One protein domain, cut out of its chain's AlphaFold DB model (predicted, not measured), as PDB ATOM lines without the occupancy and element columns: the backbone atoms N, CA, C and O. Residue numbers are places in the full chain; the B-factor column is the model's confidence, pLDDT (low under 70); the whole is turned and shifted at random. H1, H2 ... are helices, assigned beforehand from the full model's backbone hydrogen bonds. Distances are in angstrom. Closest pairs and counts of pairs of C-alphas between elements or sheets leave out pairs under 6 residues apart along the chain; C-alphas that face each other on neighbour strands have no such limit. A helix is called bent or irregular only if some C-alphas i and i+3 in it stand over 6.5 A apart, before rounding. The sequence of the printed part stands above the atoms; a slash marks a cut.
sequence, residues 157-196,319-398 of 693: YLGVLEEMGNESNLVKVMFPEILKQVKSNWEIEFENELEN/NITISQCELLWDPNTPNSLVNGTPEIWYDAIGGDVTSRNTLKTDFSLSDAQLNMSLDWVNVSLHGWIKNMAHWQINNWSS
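What this domain is: This is residues 157 to 196 and 319 to 398 of the 693 residues of an uncharacterized protein of Candidatus Lokiarchaeota archaeon (UniProt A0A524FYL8). H2, the longest helix, crosses the bent H6 near H6's bend. Residues 184 to 196 of H2 stick out, and H4 and H5 pack on H6a. The printed part has 120 residues with six named helices, H1 to H6 in order, class all helix; it is compact, radius of gyration of the C-alphas 15.6 A, spans 46 by 42 by 23 A.

Where its parts are: Find H2 from C-alpha 167 at (2.790, -18.455, 11.009) to residue 196, 41.3 A; it is irregular, C-alphas 173 and 176 being 7.2 A apart. H6, residues 367 to 395, one helix by its hydrogen bonds, is bent, C-alphas 382 and 385 being 7.0 A apart: H6a is residues 367 to 382, and H6b is residues 385 to 395, ending with C-alpha 395 at (5.809, -29.408, 23.458). H4 is residues 343 to 349.

How they stand to each other: H2 touches H6b about perpendicular, 86 degrees, closest at C-alphas 171 and 386, 5.9 A. H4 touches H6a, closest at C-alphas 349 and 374, 5.9 A. In H2, 24 of 26 O i to N i+4 pairs are within hydrogen-bond range.

The domain as a whole: Residues 197 to 318 are not printed; C-alphas 196 and 319 are 31.9 A apart. Residues 182 to 196 are under pLDDT 70.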
ATOM      1  N   TYR A 157      -2.777 -19.031  21.417       93.06
ATOM      2  CA  TYR A 157      -2.153 -19.277  20.115       93.06
ATOM      3  C   TYR A 157      -2.762 -18.388  19.023       93.06
ATOM      4  O   TYR A 157      -2.027 -17.815  18.220       93.06
ATOM      5  N   LEU A 158      -4.095 -18.250  19.007       92.38
ATOM      6  CA  LEU A 158      -4.787 -17.370  18.062       92.38
ATOM      7  C   LEU A 158      -4.378 -15.906  18.257       92.38
ATOM      8  O   LEU A 158      -4.086 -15.239  17.274       92.38
ATOM      9  N   GLY A 159      -4.275 -15.430  19.500       91.12
ATOM     10  CA  GLY A 159      -3.804 -14.077  19.810       91.12
ATOM     11  C   GLY A 159      -2.395 -13.793  19.310       91.12
ATOM     12  O   GLY A 159      -2.174 -12.782  18.644       91.12
ATOM     13  N   VAL A 160      -1.455 -14.711  19.547       91.50
ATOM     14  CA  VAL A 160      -0.093 -14.576  19.007       91.50
ATOM     15  C   VAL A 160      -0.113 -14.585  17.478       91.50
ATOM     16  O   VAL A 160       0.599 -13.807  16.844       91.50
ATOM     17  N   LEU A 161      -0.926 -15.445  16.864       91.44
ATOM     18  CA  LEU A 161      -1.004 -15.540  15.411       91.44
ATOM     19  C   LEU A 161      -1.591 -14.275  14.767       91.44
ATOM     20  O   LEU A 161      -1.053 -13.830  13.755       91.44
ATOM     21  N   GLU A 162      -2.637 -13.692  15.356       90.62
ATOM     22  CA  GLU A 162      -3.237 -12.421  14.928       90.62
ATOM     23  C   GLU A 162      -2.230 -11.271  15.043       90.62
ATOM     24  O   GLU A 162      -2.039 -10.517  14.088       90.62
ATOM     25  N   GLU A 163      -1.502 -11.182  16.161       89.12
ATOM     26  CA  GLU A 163      -0.485 -10.141  16.356       89.12
ATOM     27  C   GLU A 163       0.680 -10.279  15.363       89.12
ATOM     28  O   GLU A 163       1.178  -9.287  14.825       89.12
ATOM     29  N   MET A 164       1.105 -11.512  15.072       88.88
ATOM     30  CA  MET A 164       2.143 -11.788  14.072       88.88
ATOM     31  C   MET A 164       1.618 -11.704  12.627       88.88
ATOM     32  O   MET A 164       2.402 -11.652  11.671       88.88
ATOM     33  N   GLY A 165       0.301 -11.732  12.441       90.81
ATOM     34  CA  GLY A 165      -0.417 -11.789  11.171       90.81
ATOM     35  C   GLY A 165      -0.403 -13.155  10.470       90.81
ATOM     36  O   GLY A 165      -1.341 -13.462   9.741       90.81
ATOM     37  N   ASN A 166       0.648 -13.972  10.625       90.00
ATOM     38  CA  ASN A 166       0.703 -15.349  10.112       90.00
ATOM     39  C   ASN A 166       1.838 -16.183  10.738       90.00
ATOM     40  O   ASN A 166       2.770 -15.668  11.360       90.00
ATOM     41  N   GLU A 167       1.805 -17.497  10.488       91.19
ATOM     42  CA  GLU A 167       2.790 -18.455  11.009       91.19
ATOM     43  C   GLU A 167       4.204 -18.204  10.466       91.19
ATOM     44  O   GLU A 167       5.190 -18.478  11.146       91.19
ATOM     45  N   SER A 168       4.335 -17.651   9.255       88.50
ATOM     46  CA  SER A 168       5.654 -17.331   8.693       88.50
ATOM     47  C   SER A 168       6.353 -16.242   9.501       88.50
ATOM     48  O   SER A 168       7.553 -16.333   9.746       88.50
ATOM     49  N   ASN A 169       5.617 -15.223   9.936       89.00
ATOM     50  CA  ASN A 169       6.139 -14.179  10.809       89.00
ATOM     51  C   ASN A 169       6.411 -14.702  12.222       89.00
ATOM     52  O   ASN A 169       7.445 -14.364  12.794       89.00
ATOM     53  N   LEU A 170       5.579 -15.611  12.737       88.62
ATOM     54  CA  LEU A 170       5.859 -16.286  14.005       88.62
ATOM     55  C   LEU A 170       7.181 -17.076  13.960       88.62
ATOM     56  O   LEU A 170       8.046 -16.896  14.817       88.62
ATOM     57  N   VAL A 171       7.400 -17.890  12.918       86.88
ATOM     58  CA  VAL A 171       8.662 -18.635  12.725       86.88
ATOM     59  C   VAL A 171       9.859 -17.687  12.656       86.88
ATOM     60  O   VAL A 171      10.917 -17.980  13.216       86.88
ATOM     61  N   LYS A 172       9.699 -16.535  11.999       85.94
ATOM     62  CA  LYS A 172      10.746 -15.517  11.911       85.94
ATOM     63  C   LYS A 172      11.132 -14.950  13.275       85.94
ATOM     64  O   LYS A 172      12.318 -14.713  13.486       85.94
ATOM     65  N   VAL A 173      10.174 -14.731  14.174       84.38
ATOM     66  CA  VAL A 173      10.433 -14.240  15.539       84.38
ATOM     67  C   VAL A 173      11.104 -15.317  16.391       84.38
ATOM     68  O   VAL A 173      12.053 -15.024  17.112       84.38
ATOM     69  N   MET A 174      10.686 -16.577  16.253       82.56
ATOM     70  CA  MET A 174      11.273 -17.700  16.997       82.56
ATOM     71  C   MET A 174      12.667 -18.120  16.499       82.56
ATOM     72  O   MET A 174      13.417 -18.765  17.233       82.56
ATOM     73  N   PHE A 175      13.030 -17.765  15.262       82.12
ATOM     74  CA  PHE A 175      14.258 -18.198  14.587       82.12
ATOM     75  C   PHE A 175      15.540 -18.044  15.431       82.12
ATOM     76  O   PHE A 175      16.251 -19.041  15.584       82.12
ATOM     77  N   PRO A 176      15.858 -16.873  16.023       82.31
ATOM     78  CA  PRO A 176      17.109 -16.703  16.759       82.31
ATOM     79  C   PRO A 176      17.163 -17.580  18.010       82.31
ATOM     80  O   PRO A 176      18.223 -18.101  18.353       82.31
ATOM     81  N   GLU A 177      16.027 -17.770  18.683       80.31
ATOM     82  CA  GLU A 177      15.953 -18.558  19.913       80.31
ATOM     83  C   GLU A 177      16.118 -20.053  19.633       80.31
ATOM     84  O   GLU A 177      16.881 -20.739  20.317       80.31
ATOM     85  N   ILE A 178      15.517 -20.541  18.545       76.81
ATOM     86  CA  ILE A 178      15.731 -21.908  18.057       76.81
ATOM     87  C   ILE A 178      17.214 -22.134  17.740       76.81
ATOM     88  O   ILE A 178      17.792 -23.146  18.142       76.81
ATOM     89  N   LEU A 179      17.863 -21.185  17.060       74.81
ATOM     90  CA  LEU A 179      19.288 -21.290  16.740       74.81
ATOM     91  C   LEU A 179      20.179 -21.305  17.989       74.81
ATOM     92  O   LEU A 179      21.131 -22.089  18.038       74.81
ATOM     93  N   LYS A 180      19.873 -20.494  19.009       77.38
ATOM     94  CA  LYS A 180      20.585 -20.537  20.299       77.38
ATOM     95  C   LYS A 180      20.443 -21.897  20.970       77.38
ATOM     96  O   LYS A 180      21.440 -22.439  21.446       77.38
ATOM     97  N   GLN A 181      19.235 -22.457  20.988       71.94
ATOM     98  CA  GLN A 181      18.981 -23.754  21.608       71.94
ATOM     99  C   GLN A 181      19.746 -24.875  20.895       71.94
ATOM    100  O   GLN A 181      20.403 -25.687  21.546       71.94
ATOM    101  N   VAL A 182      19.720 -24.892  19.559       67.19
ATOM    102  CA  VAL A 182      20.480 -25.861  18.755       67.19
ATOM    103  C   VAL A 182      21.978 -25.733  19.020       67.19
ATOM    104  O   VAL A 182      22.641 -26.744  19.254       67.19
ATOM    105  N   LYS A 183      22.504 -24.502  19.031       66.88
ATOM    106  CA  LYS A 183      23.912 -24.233  19.344       66.88
ATOM    107  C   LYS A 183      24.286 -24.783  20.725       66.88
ATOM    108  O   LYS A 183      25.258 -25.522  20.830       66.88
ATOM    109  N   SER A 184      23.492 -24.475  21.750       67.88
ATOM    110  CA  SER A 184      23.756 -24.899  23.130       67.88
ATOM    111  C   SER A 184      23.720 -26.419  23.299       67.88
ATOM    112  O   SER A 184      24.632 -26.987  23.895       67.88
ATOM    113  N   ASN A 185      22.711 -27.096  22.741       61.78
ATOM    114  CA  ASN A 185      22.609 -28.556  22.820       61.78
ATOM    115  C   ASN A 185      23.806 -29.248  22.158       61.78
ATOM    116  O   ASN A 185      24.296 -30.262  22.649       61.78
ATOM    117  N   TRP A 186      24.287 -28.692  21.047       59.91
ATOM    118  CA  TRP A 186      25.437 -29.236  20.341       59.91
ATOM    119  C   TRP A 186      26.748 -29.002  21.096       59.91
ATOM    120  O   TRP A 186      27.577 -29.902  21.141       59.91
ATOM    121  N   GLU A 187      26.936 -27.828  21.710       58.88
ATOM    122  CA  GLU A 187      28.104 -27.543  22.558       58.88
ATOM    123  C   GLU A 187      28.214 -28.547  23.716       58.88
ATOM    124  O   GLU A 187      29.294 -29.080  23.953       58.88
ATOM    125  N   ILE A 188      27.091 -28.887  24.357       60.41
ATOM    126  CA  ILE A 188      27.038 -29.900  25.423       60.41
ATOM    127  C   ILE A 188      27.436 -31.285  24.895       60.41
ATOM    128  O   ILE A 188      28.264 -31.969  25.496       60.41
ATOM    129  N   GLU A 189      26.863 -31.715  23.769       56.56
ATOM    130  CA  GLU A 189      27.170 -33.030  23.193       56.56
ATOM    131  C   GLU A 189      28.630 -33.122  22.730       56.56
ATOM    132  O   GLU A 189      29.300 -34.136  22.918       56.56
ATOM    133  N   PHE A 190      29.151 -32.030  22.174       52.28
ATOM    134  CA  PHE A 190      30.544 -31.906  21.777       52.28
ATOM    135  C   PHE A 190      31.497 -32.014  22.973       52.28
ATOM    136  O   PHE A 190      32.493 -32.736  22.894       52.28
ATOM    137  N   GLU A 191      31.197 -31.332  24.083       56.44
ATOM    138  CA  GLU A 191      31.966 -31.448  25.327       56.44
ATOM    139  C   GLU A 191      31.970 -32.895  25.841       56.44
ATOM    140  O   GLU A 191      33.036 -33.437  26.141       56.44
ATOM    141  N   ASN A 192      30.815 -33.565  25.828       57.91
ATOM    142  CA  ASN A 192      30.699 -34.967  26.234       57.91
ATOM    143  C   ASN A 192      31.524 -35.916  25.343       57.91
ATOM    144  O   ASN A 192      32.186 -36.825  25.849       57.91
ATOM    145  N   GLU A 193      31.512 -35.740  24.021       52.75
ATOM    146  CA  GLU A 193      32.295 -36.572  23.093       52.75
ATOM    147  C   GLU A 193      33.807 -36.335  23.228       52.75
ATOM    148  O   GLU A 193      34.594 -37.286  23.194       52.75
ATOM    149  N   LEU A 194      34.232 -35.086  23.455       52.88
ATOM    150  CA  LEU A 194      35.633 -34.762  23.734       52.88
ATOM    151  C   LEU A 194      36.134 -35.391  25.038       52.88
ATOM    152  O   LEU A 194      37.285 -35.833  25.098       52.88
ATOM    153  N   GLU A 195      35.294 -35.427  26.073       58.09
ATOM    154  CA  GLU A 195      35.622 -36.071  27.348       58.09
ATOM    155  C   GLU A 195      35.727 -37.596  27.213       58.09
ATOM    156  O   GLU A 195      36.573 -38.216  27.866       58.09
ATOM    157  N   ASN A 196      34.920 -38.202  26.339       54.88
ATOM    158  CA  ASN A 196      34.833 -39.654  26.195       54.88
ATOM    159  C   ASN A 196      35.766 -40.250  25.126       54.88
ATOM    160  O   ASN A 196      36.095 -41.434  25.216       54.88
ATOM    161  N   ASN A 319      32.509 -20.857   1.546       62.84
ATOM    162  CA  ASN A 319      33.495 -19.816   1.215       62.84
ATOM    163  C   ASN A 319      33.644 -18.700   2.285       62.84
ATOM    164  O   ASN A 319      34.271 -17.692   1.983       62.84
ATOM    165  N   ILE A 320      33.098 -18.832   3.506       62.88
ATOM    166  CA  ILE A 320      33.273 -17.890   4.636       62.88
ATOM    167  C   ILE A 320      34.390 -18.363   5.577       62.88
ATOM    168  O   ILE A 320      34.653 -19.558   5.691       62.88
ATOM    169  N   THR A 321      35.068 -17.432   6.246       65.94
ATOM    170  CA  THR A 321      36.136 -17.736   7.205       65.94
ATOM    171  C   THR A 321      35.581 -18.106   8.580       65.94
ATOM    172  O   THR A 321      34.456 -17.762   8.937       65.94
ATOM    173  N   ILE A 322      36.430 -18.741   9.391       59.75
ATOM    174  CA  ILE A 322      36.167 -19.055  10.802       59.75
ATOM    175  C   ILE A 322      35.678 -17.827  11.576       59.75
ATOM    176  O   ILE A 322      34.605 -17.843  12.164       59.75
ATOM    177  N   SER A 323      36.428 -16.729  11.484       65.38
ATOM    178  CA  SER A 323      36.109 -15.482  12.178       65.38
ATOM    179  C   SER A 323      34.786 -14.861  11.720       65.38
ATOM    180  O   SER A 323      34.070 -14.279  12.524       65.38
ATOM    181  N   GLN A 324      34.446 -14.970  10.428       68.38
ATOM    182  CA  GLN A 324      33.155 -14.494   9.913       68.38
ATOM    183  C   GLN A 324      32.007 -15.326  10.485       68.38
ATOM    184  O   GLN A 324      30.955 -14.792  10.821       68.38
ATOM    185  N   CYS A 325      32.217 -16.632  10.617       66.69
ATOM    186  CA  CYS A 325      31.218 -17.528  11.163       66.69
ATOM    187  C   CYS A 325      31.023 -17.340  12.675       66.69
ATOM    188  O   CYS A 325      29.889 -17.294  13.137       66.69
ATOM    189  N   GLU A 326      32.099 -17.139  13.436       68.38
ATOM    190  CA  GLU A 326      32.017 -16.801  14.864       68.38
ATOM    191  C   GLU A 326      31.175 -15.540  15.104       68.38
ATOM    192  O   GLU A 326      30.318 -15.548  15.982       68.38
ATOM    193  N   LEU A 327      31.341 -14.501  14.275       75.94
ATOM    194  CA  LEU A 327      30.522 -13.283  14.342       75.94
ATOM    195  C   LEU A 327      29.038 -13.552  14.040       75.94
ATOM    196  O   LEU A 327      28.168 -13.012  14.718       75.94
ATOM    197  N   LEU A 328      28.731 -14.404  13.053       74.81
ATOM    198  CA  LEU A 328      27.347 -14.761  12.702       74.81
ATOM    199  C   LEU A 328      26.609 -15.497  13.831       74.81
ATOM    200  O   LEU A 328      25.385 -15.406  13.906       74.81
ATOM    201  N   TRP A 329      27.333 -16.208  14.698       74.62
ATOM    202  CA  TRP A 329      26.780 -17.026  15.785       74.62
ATOM    203  C   TRP A 329      27.057 -16.461  17.187       74.62
ATOM    204  O   TRP A 329      26.819 -17.149  18.187       74.62
ATOM    205  N   ASP A 330      27.572 -15.236  17.288       78.44
ATOM    206  CA  ASP A 330      27.830 -14.569  18.563       78.44
ATOM    207  C   ASP A 330      26.597 -13.762  19.013       78.44
ATOM    208  O   ASP A 330      26.208 -12.809  18.331       78.44
ATOM    209  N   PRO A 331      25.984 -14.084  20.168       81.62
ATOM    210  CA  PRO A 331      24.827 -13.350  20.683       81.62
ATOM    211  C   PRO A 331      25.136 -11.895  21.055       81.62
ATOM    212  O   PRO A 331      24.209 -11.115  21.233       81.62
ATOM    213  N   ASN A 332      26.409 -11.503  21.172       87.00
ATOM    214  CA  ASN A 332      26.797 -10.117  21.454       87.00
ATOM    215  C   ASN A 332      27.047  -9.297  20.184       87.00
ATOM    216  O   ASN A 332      27.141  -8.069  20.252       87.00
ATOM    217  N   THR A 333      27.165  -9.955  19.031       84.25
ATOM    218  CA  THR A 333      27.380  -9.282  17.753       84.25
ATOM    219  C   THR A 333      26.034  -8.760  17.230       84.25
ATOM    220  O   THR A 333      25.084  -9.540  17.130       84.25
ATOM    221  N   PRO A 334      25.893  -7.452  16.929       85.19
ATOM    222  CA  PRO A 334      24.671  -6.911  16.336       85.19
ATOM    223  C   PRO A 334      24.322  -7.616  15.022       85.19
ATOM    224  O   PRO A 334      25.219  -7.962  14.256       85.19
ATOM    225  N   ASN A 335      23.029  -7.811  14.755       86.56
ATOM    226  CA  ASN A 335      22.516  -8.462  13.543       86.56
ATOM    227  C   ASN A 335      22.989  -9.914  13.339       86.56
ATOM    228  O   ASN A 335      22.851 -10.444  12.235       86.56
ATOM    229  N   SER A 336      23.580 -10.568  14.348       85.06
ATOM    230  CA  SER A 336      23.954 -11.980  14.237       85.06
ATOM    231  C   SER A 336      22.702 -12.856  14.150       85.06
ATOM    232  O   SER A 336      21.601 -12.434  14.500       85.06
ATOM    233  N   LEU A 337      22.846 -14.098  13.689       79.44
ATOM    234  CA  LEU A 337      21.711 -15.015  13.517       79.44
ATOM    235  C   LEU A 337      21.035 -15.384  14.847       79.44
ATOM    236  O   LEU A 337      19.903 -15.857  14.857       79.44
ATOM    237  N   VAL A 338      21.736 -15.171  15.961       80.12
ATOM    238  CA  VAL A 338      21.296 -15.496  17.322       80.12
ATOM    239  C   VAL A 338      21.065 -14.247  18.177       80.12
ATOM    240  O   VAL A 338      20.849 -14.374  19.380       80.12
ATOM    241  N   ASN A 339      21.125 -13.040  17.607       79.56
ATOM    242  CA  ASN A 339      20.953 -11.794  18.350       79.56
ATOM    243  C   ASN A 339      19.871 -10.899  17.737       79.56
ATOM    244  O   ASN A 339      20.017 -10.410  16.619       79.56
ATOM    245  N   GLY A 340      18.846 -10.601  18.535       64.38
ATOM    246  CA  GLY A 340      17.842  -9.592  18.216       64.38
ATOM    247  C   GLY A 340      16.857 -10.003  17.123       64.38
ATOM    248  O   GLY A 340      16.656 -11.188  16.857       64.38
ATOM    249  N   THR A 341      16.206  -9.001  16.529       62.31
ATOM    250  CA  THR A 341      15.187  -9.177  15.495       62.31
ATOM    251  C   THR A 341      15.836  -9.521  14.148       62.31
ATOM    252  O   THR A 341      16.608  -8.732  13.601       62.31
ATOM    253  N   PRO A 342      15.504 -10.671  13.545       69.00
ATOM    254  CA  PRO A 342      16.083 -11.093  12.270       69.00
ATOM    255  C   PRO A 342      15.532 -10.328  11.047       69.00
ATOM    256  O   PRO A 342      15.800 -10.713   9.910       69.00
ATOM    257  N   GLU A 343      14.812  -9.218  11.257       81.81
ATOM    258  CA  GLU A 343      14.221  -8.364  10.213       81.81
ATOM    259  C   GLU A 343      15.223  -7.973   9.132       81.81
ATOM    260  O   GLU A 343      14.945  -8.136   7.947       81.81
ATOM    261  N   ILE A 344      16.437  -7.580   9.525       88.00
ATOM    262  CA  ILE A 344      17.481  -7.183   8.577       88.00
ATOM    263  C   ILE A 344      17.878  -8.321   7.619       88.00
ATOM    264  O   ILE A 344      18.175  -8.075   6.448       88.00
ATOM    265  N   TRP A 345      17.852  -9.575   8.080       87.69
ATOM    266  CA  TRP A 345      18.109 -10.741   7.233       87.69
ATOM    267  C   TRP A 345      16.964 -10.963   6.245       87.69
ATOM    268  O   TRP A 345      17.212 -11.290   5.084       87.69
ATOM    269  N   TYR A 346      15.723 -10.731   6.666       86.50
ATOM    270  CA  TYR A 346      14.542 -10.876   5.812       86.50
ATOM    271  C   TYR A 346      14.442  -9.773   4.765       86.50
ATOM    272  O   TYR A 346      14.219 -10.071   3.592       86.50
ATOM    273  N   ASP A 347      14.698  -8.526   5.148       90.00
ATOM    274  CA  ASP A 347      14.768  -7.397   4.222       90.00
ATOM    275  C   ASP A 347      15.860  -7.631   3.174       90.00
ATOM    276  O   ASP A 347      15.662  -7.408   1.977       90.00
ATOM    277  N   ALA A 348      17.008  -8.171   3.598       90.62
ATOM    278  CA  ALA A 348      18.102  -8.507   2.700       90.62
ATOM    279  C   ALA A 348      17.772  -9.655   1.724       90.62
ATOM    280  O   ALA A 348      18.230  -9.611   0.573       90.62
ATOM    281  N   ILE A 349      16.973 -10.646   2.149       88.00
ATOM    282  CA  ILE A 349      16.395 -11.692   1.279       88.00
ATOM    283  C   ILE A 349      15.402 -11.065   0.289       88.00
ATOM    284  O   ILE A 349      15.441 -11.382  -0.898       88.00
ATOM    285  N   GLY A 350      14.568 -10.126   0.753       89.88
ATOM    286  CA  GLY A 350      13.627  -9.352  -0.066       89.88
ATOM    287  C   GLY A 350      14.290  -8.394  -1.064       89.88
ATOM    288  O   GLY A 350      13.619  -7.852  -1.941       89.88
ATOM    289  N   GLY A 351      15.611  -8.216  -0.973       91.25
ATOM    290  CA  GLY A 351      16.405  -7.407  -1.892       91.25
ATOM    291  C   GLY A 351      16.661  -5.975  -1.423       91.25
ATOM    292  O   GLY A 351      17.160  -5.178  -2.221       91.25
ATOM    293  N   ASP A 352      16.373  -5.636  -0.161       95.12
ATOM    294  CA  ASP A 352      16.681  -4.313   0.380       95.12
ATOM    295  C   ASP A 352      18.191  -4.045   0.366       95.12
ATOM    296  O   ASP A 352      19.014  -4.797   0.895       95.12
ATOM    297  N   VAL A 353      18.572  -2.941  -0.268       94.62
ATOM    298  CA  VAL A 353      19.981  -2.608  -0.502       94.62
ATOM    299  C   VAL A 353      20.665  -2.155   0.789       94.62
ATOM    300  O   VAL A 353      21.865  -2.385   0.953       94.62
ATOM    301  N   THR A 354      19.930  -1.525   1.707       94.75
ATOM    302  CA  THR A 354      20.474  -1.008   2.967       94.75
ATOM    303  C   THR A 354      20.853  -2.165   3.879       94.75
ATOM    304  O   THR A 354      22.020  -2.281   4.255       94.75
ATOM    305  N   SER A 355      19.917  -3.077   4.132       93.25
ATOM    306  CA  SER A 355      20.103  -4.275   4.952       93.25
ATOM    307  C   SER A 355      21.236  -5.152   4.425       93.25
ATOM    308  O   SER A 355      22.115  -5.566   5.182       93.25
ATOM    309  N   ARG A 356      21.322  -5.340   3.104       93.38
ATOM    310  CA  ARG A 356      22.430  -6.080   2.473       93.38
ATOM    311  C   ARG A 356      23.790  -5.417   2.688       93.38
ATOM    312  O   ARG A 356      24.769  -6.109   2.953       93.38
ATOM    313  N   ASN A 357      23.879  -4.092   2.570       93.94
ATOM    314  CA  ASN A 357      25.137  -3.372   2.798       93.94
ATOM    315  C   ASN A 357      25.562  -3.405   4.272       93.94
ATOM    316  O   ASN A 357      26.756  -3.547   4.554       93.94
ATOM    317  N   THR A 358      24.603  -3.319   5.194       92.88
ATOM    318  CA  THR A 358      24.843  -3.440   6.636       92.88
ATOM    319  C   THR A 358      25.378  -4.829   6.981       92.88
ATOM    320  O   THR A 358      26.489  -4.925   7.488       92.88
ATOM    321  N   LEU A 359      24.698  -5.907   6.569       90.62
ATOM    322  CA  LEU A 359      25.146  -7.288   6.817       90.62
ATOM    323  C   LEU A 359      26.538  -7.577   6.232       90.62
ATOM    324  O   LEU A 359      27.369  -8.227   6.865       90.62
ATOM    325  N   LYS A 360      26.840  -7.061   5.033       90.81
ATOM    326  CA  LYS A 360      28.192  -7.175   4.456       90.81
ATOM    327  C   LYS A 360      29.247  -6.487   5.307       90.81
ATOM    328  O   LYS A 360      30.365  -6.987   5.389       90.81
ATOM    329  N   THR A 361      28.915  -5.338   5.885       90.44
ATOM    330  CA  THR A 361      29.843  -4.558   6.705       90.44
ATOM    331  C   THR A 361      30.056  -5.233   8.055       90.44
ATOM    332  O   THR A 361      31.204  -5.469   8.427       90.44
ATOM    333  N   ASP A 362      28.972  -5.618   8.727       88.75
ATOM    334  CA  ASP A 362      28.994  -6.213  10.067       88.75
ATOM    335  C   ASP A 362      29.755  -7.546  10.086       88.75
ATOM    336  O   ASP A 362      30.588  -7.783  10.959       88.75
ATOM    337  N   PHE A 363      29.552  -8.382   9.062       85.44
ATOM    338  CA  PHE A 363      30.168  -9.711   8.964       85.44
ATOM    339  C   PHE A 363      31.350  -9.771   7.989       85.44
ATOM    340  O   PHE A 363      31.895 -10.844   7.733       85.44
ATOM    341  N   SER A 364      31.772  -8.630   7.429       87.75
ATOM    342  CA  SER A 364      32.857  -8.538   6.438       87.75
ATOM    343  C   SER A 364      32.689  -9.498   5.244       87.75
ATOM    344  O   SER A 364      33.664 -10.097   4.785       87.75
ATOM    345  N   LEU A 365      31.459  -9.674   4.748       83.75
ATOM    346  CA  LEU A 365      31.114 -10.620   3.677       83.75
ATOM    347  C   LEU A 365      31.226  -9.980   2.280       83.75
ATOM    348  O   LEU A 365      30.826  -8.837   2.045       83.75
ATOM    349  N   SER A 366      31.714 -10.750   1.308       87.31
ATOM    350  CA  SER A 366      31.577 -10.453  -0.124       87.31
ATOM    351  C   SER A 366      30.135 -10.663  -0.601       87.31
ATOM    352  O   SER A 366      29.350 -11.347   0.051       87.31
ATOM    353  N   ASP A 367      29.780 -10.131  -1.774       84.81
ATOM    354  CA  ASP A 367      28.436 -10.321  -2.346       84.81
ATOM    355  C   ASP A 367      28.075 -11.798  -2.564       84.81
ATOM    356  O   ASP A 367      26.939 -12.197  -2.321       84.81
ATOM    357  N   ALA A 368      29.044 -12.616  -2.982       78.75
ATOM    358  CA  ALA A 368      28.836 -14.050  -3.161       78.75
ATOM    359  C   ALA A 368      28.586 -14.756  -1.819       78.75
ATOM    360  O   ALA A 368      27.653 -15.544  -1.716       78.75
ATOM    361  N   GLN A 369      29.377 -14.432  -0.789       78.12
ATOM    362  CA  GLN A 369      29.212 -14.993   0.557       78.12
ATOM    363  C   GLN A 369      27.877 -14.570   1.182       78.12
ATOM    364  O   GLN A 369      27.165 -15.417   1.709       78.12
ATOM    365  N   LEU A 370      27.499 -13.290   1.066       83.50
ATOM    366  CA  LEU A 370      26.210 -12.804   1.560       83.50
ATOM    367  C   LEU A 370      25.046 -13.550   0.892       83.50
ATOM    368  O   LEU A 370      24.132 -13.976   1.587       83.50
ATOM    369  N   ASN A 371      25.073 -13.732  -0.433       79.38
ATOM    370  CA  ASN A 371      24.018 -14.474  -1.134       79.38
ATOM    371  C   ASN A 371      23.878 -15.906  -0.613       79.38
ATOM    372  O   ASN A 371      22.766 -16.340  -0.346       79.38
ATOM    373  N   MET A 372      24.994 -16.606  -0.400       73.56
ATOM    374  CA  MET A 372      24.968 -17.962   0.151       73.56
ATOM    375  C   MET A 372      24.392 -17.999   1.573       73.56
ATOM    376  O   MET A 372      23.615 -18.897   1.894       73.56
ATOM    377  N   SER A 373      24.734 -17.023   2.421       77.38
ATOM    378  CA  SER A 373      24.163 -16.906   3.768       77.38
ATOM    379  C   SER A 373      22.658 -16.626   3.728       77.38
ATOM    380  O   SER A 373      21.905 -17.275   4.445       77.38
ATOM    381  N   LEU A 374      22.211 -15.707   2.869       81.94
ATOM    382  CA  LEU A 374      20.789 -15.387   2.706       81.94
ATOM    383  C   LEU A 374      19.994 -16.583   2.168       81.94
ATOM    384  O   LEU A 374      18.906 -16.857   2.670       81.94
ATOM    385  N   ASP A 375      20.551 -17.335   1.213       75.44
ATOM    386  CA  ASP A 375      19.942 -18.566   0.700       75.44
ATOM    387  C   ASP A 375      19.803 -19.620   1.806       75.44
ATOM    388  O   ASP A 375      18.749 -20.241   1.940       75.44
ATOM    389  N   TRP A 376      20.833 -19.798   2.641       75.69
ATOM    390  CA  TRP A 376      20.775 -20.728   3.771       75.69
ATOM    391  C   TRP A 376      19.716 -20.327   4.803       75.69
ATOM    392  O   TRP A 376      18.952 -21.188   5.250       75.69
ATOM    393  N   VAL A 377      19.635 -19.039   5.157       77.88
ATOM    394  CA  VAL A 377      18.601 -18.519   6.068       77.88
ATOM    395  C   VAL A 377      17.216 -18.789   5.479       77.88
ATOM    396  O   VAL A 377      16.358 -19.361   6.153       77.88
ATOM    397  N   ASN A 378      17.018 -18.472   4.198       77.69
ATOM    398  CA  ASN A 378      15.746 -18.668   3.511       77.69
ATOM    399  C   ASN A 378      15.317 -20.147   3.468       77.69
ATOM    400  O   ASN A 378      14.173 -20.470   3.783       77.69
ATOM    401  N   VAL A 379      16.234 -21.060   3.127       71.69
ATOM    402  CA  VAL A 379      15.966 -22.510   3.109       71.69
ATOM    403  C   VAL A 379      15.689 -23.044   4.516       71.69
ATOM    404  O   VAL A 379      14.814 -23.890   4.687       71.69
ATOM    405  N   SER A 380      16.406 -22.553   5.529       70.62
ATOM    406  CA  SER A 380      16.240 -23.011   6.913       70.62
ATOM    407  C   SER A 380      14.872 -22.640   7.482       70.62
ATOM    408  O   SER A 380      14.214 -23.498   8.072       70.62
ATOM    409  N   LEU A 381      14.409 -21.408   7.239       71.88
ATOM    410  CA  LEU A 381      13.091 -20.919   7.667       71.88
ATOM    411  C   LEU A 381      11.946 -21.751   7.091       71.88
ATOM    412  O   LEU A 381      11.057 -22.162   7.828       71.88
ATOM    413  N   HIS A 382      11.988 -22.031   5.788       72.81
ATOM    414  CA  HIS A 382      10.929 -22.775   5.097       72.81
ATOM    415  C   HIS A 382      11.056 -24.299   5.242       72.81
ATOM    416  O   HIS A 382      10.187 -25.035   4.777       72.81
ATOM    417  N   GLY A 383      12.137 -24.775   5.864       68.88
ATOM    418  CA  GLY A 383      12.427 -26.187   6.073       68.88
ATOM    419  C   GLY A 383      12.409 -26.560   7.551       68.88
ATOM    420  O   GLY A 383      11.361 -26.651   8.186       68.88
ATOM    421  N   TRP A 384      13.592 -26.830   8.100       65.62
ATOM    422  CA  TRP A 384      13.730 -27.454   9.415       65.62
ATOM    423  C   TRP A 384      13.352 -26.532  10.584       65.62
ATOM    424  O   TRP A 384      12.849 -27.034  11.587       65.62
ATOM    425  N   ILE A 385      13.526 -25.207  10.465       74.88
ATOM    426  CA  ILE A 385      13.206 -24.270  11.558       74.88
ATOM    427  C   ILE A 385      11.703 -24.160  11.759       74.88
ATOM    428  O   ILE A 385      11.249 -24.233  12.894       74.88
ATOM    429  N   LYS A 386      10.924 -24.076  10.676       78.38
ATOM    430  CA  LYS A 386       9.459 -24.165  10.738       78.38
ATOM    431  C   LYS A 386       8.999 -25.403  11.519       78.38
ATOM    432  O   LYS A 386       8.088 -25.303  12.335       78.38
ATOM    433  N   ASN A 387       9.606 -26.562  11.258       77.38
ATOM    434  CA  ASN A 387       9.231 -27.820  11.914       77.38
ATOM    435  C   ASN A 387       9.660 -27.848  13.387       77.38
ATOM    436  O   ASN A 387       8.904 -28.314  14.235       77.38
ATOM    437  N   MET A 388      10.849 -27.321  13.701       76.56
ATOM    438  CA  MET A 388      11.336 -27.203  15.077       76.56
ATOM    439  C   MET A 388      10.477 -26.236  15.900       76.56
ATOM    440  O   MET A 388      10.111 -26.565  17.023       76.56
ATOM    441  N   ALA A 389      10.099 -25.091  15.323       82.38
ATOM    442  CA  ALA A 389       9.194 -24.126  15.940       82.38
ATOM    443  C   ALA A 389       7.845 -24.774  16.275       82.38
ATOM    444  O   ALA A 389       7.399 -24.712  17.415       82.38
ATOM    445  N   HIS A 390       7.236 -25.470  15.308       83.88
ATOM    446  CA  HIS A 390       5.970 -26.177  15.519       83.88
ATOM    447  C   HIS A 390       6.061 -27.211  16.635       83.88
ATOM    448  O   HIS A 390       5.215 -27.256  17.526       83.88
ATOM    449  N   TRP A 391       7.114 -28.030  16.601       82.75
ATOM    450  CA  TRP A 391       7.368 -29.032  17.627       82.75
ATOM    451  C   TRP A 391       7.528 -28.393  19.009       82.75
ATOM    452  O   TRP A 391       6.923 -28.860  19.970       82.75
ATOM    453  N   GLN A 392       8.292 -27.305  19.104       82.00
ATOM    454  CA  GLN A 392       8.552 -26.603  20.355       82.00
ATOM    455  C   GLN A 392       7.273 -25.989  20.941       82.00
ATOM    456  O   GLN A 392       7.005 -26.184  22.124       82.00
ATOM    457  N   ILE A 393       6.453 -25.337  20.110       88.62
ATOM    458  CA  ILE A 393       5.147 -24.784  20.506       88.62
ATOM    459  C   ILE A 393       4.234 -25.885  21.061       88.62
ATOM    460  O   ILE A 393       3.636 -25.727  22.127       88.62
ATOM    461  N   ASN A 394       4.141 -27.023  20.368       85.81
ATOM    462  CA  ASN A 394       3.309 -28.141  20.815       85.81
ATOM    463  C   ASN A 394       3.853 -28.791  22.094       85.81
ATOM    464  O   ASN A 394       3.075 -29.183  22.959       85.81
ATOM    465  N   ASN A 395       5.177 -28.875  22.250       85.12
ATOM    466  CA  ASN A 395       5.809 -29.408  23.458       85.12
ATOM    467  C   ASN A 395       5.585 -28.512  24.690       85.12
ATOM    468  O   ASN A 395       5.637 -28.992  25.819       85.12
ATOM    469  N   TRP A 396       5.313 -27.224  24.485       87.81
ATOM    470  CA  TRP A 396       4.863 -26.309  25.534       87.81
ATOM    471  C   TRP A 396       3.361 -26.382  25.828       87.81
ATOM    472  O   TRP A 396       2.855 -25.575  26.605       87.81
ATOM    473  N   SER A 397       2.622 -27.288  25.180       88.69
ATOM    474  CA  SER A 397       1.154 -27.295  25.201       88.69
ATOM    475  C   SER A 397       0.552 -25.946  24.772       88.69
ATOM    476  O   SER A 397      -0.536 -25.579  25.201       88.69
ATOM    477  N   SER A 398       1.253 -25.182  23.928       92.25
ATOM    478  CA  SER A 398       0.815 -23.865  23.434       92.25
ATOM    479  C   SER A 398       0.401 -23.915  21.957       92.25
ATOM    480  O   SER A 398       0.306 -22.886  21.298       92.25
TER     481      SER A 398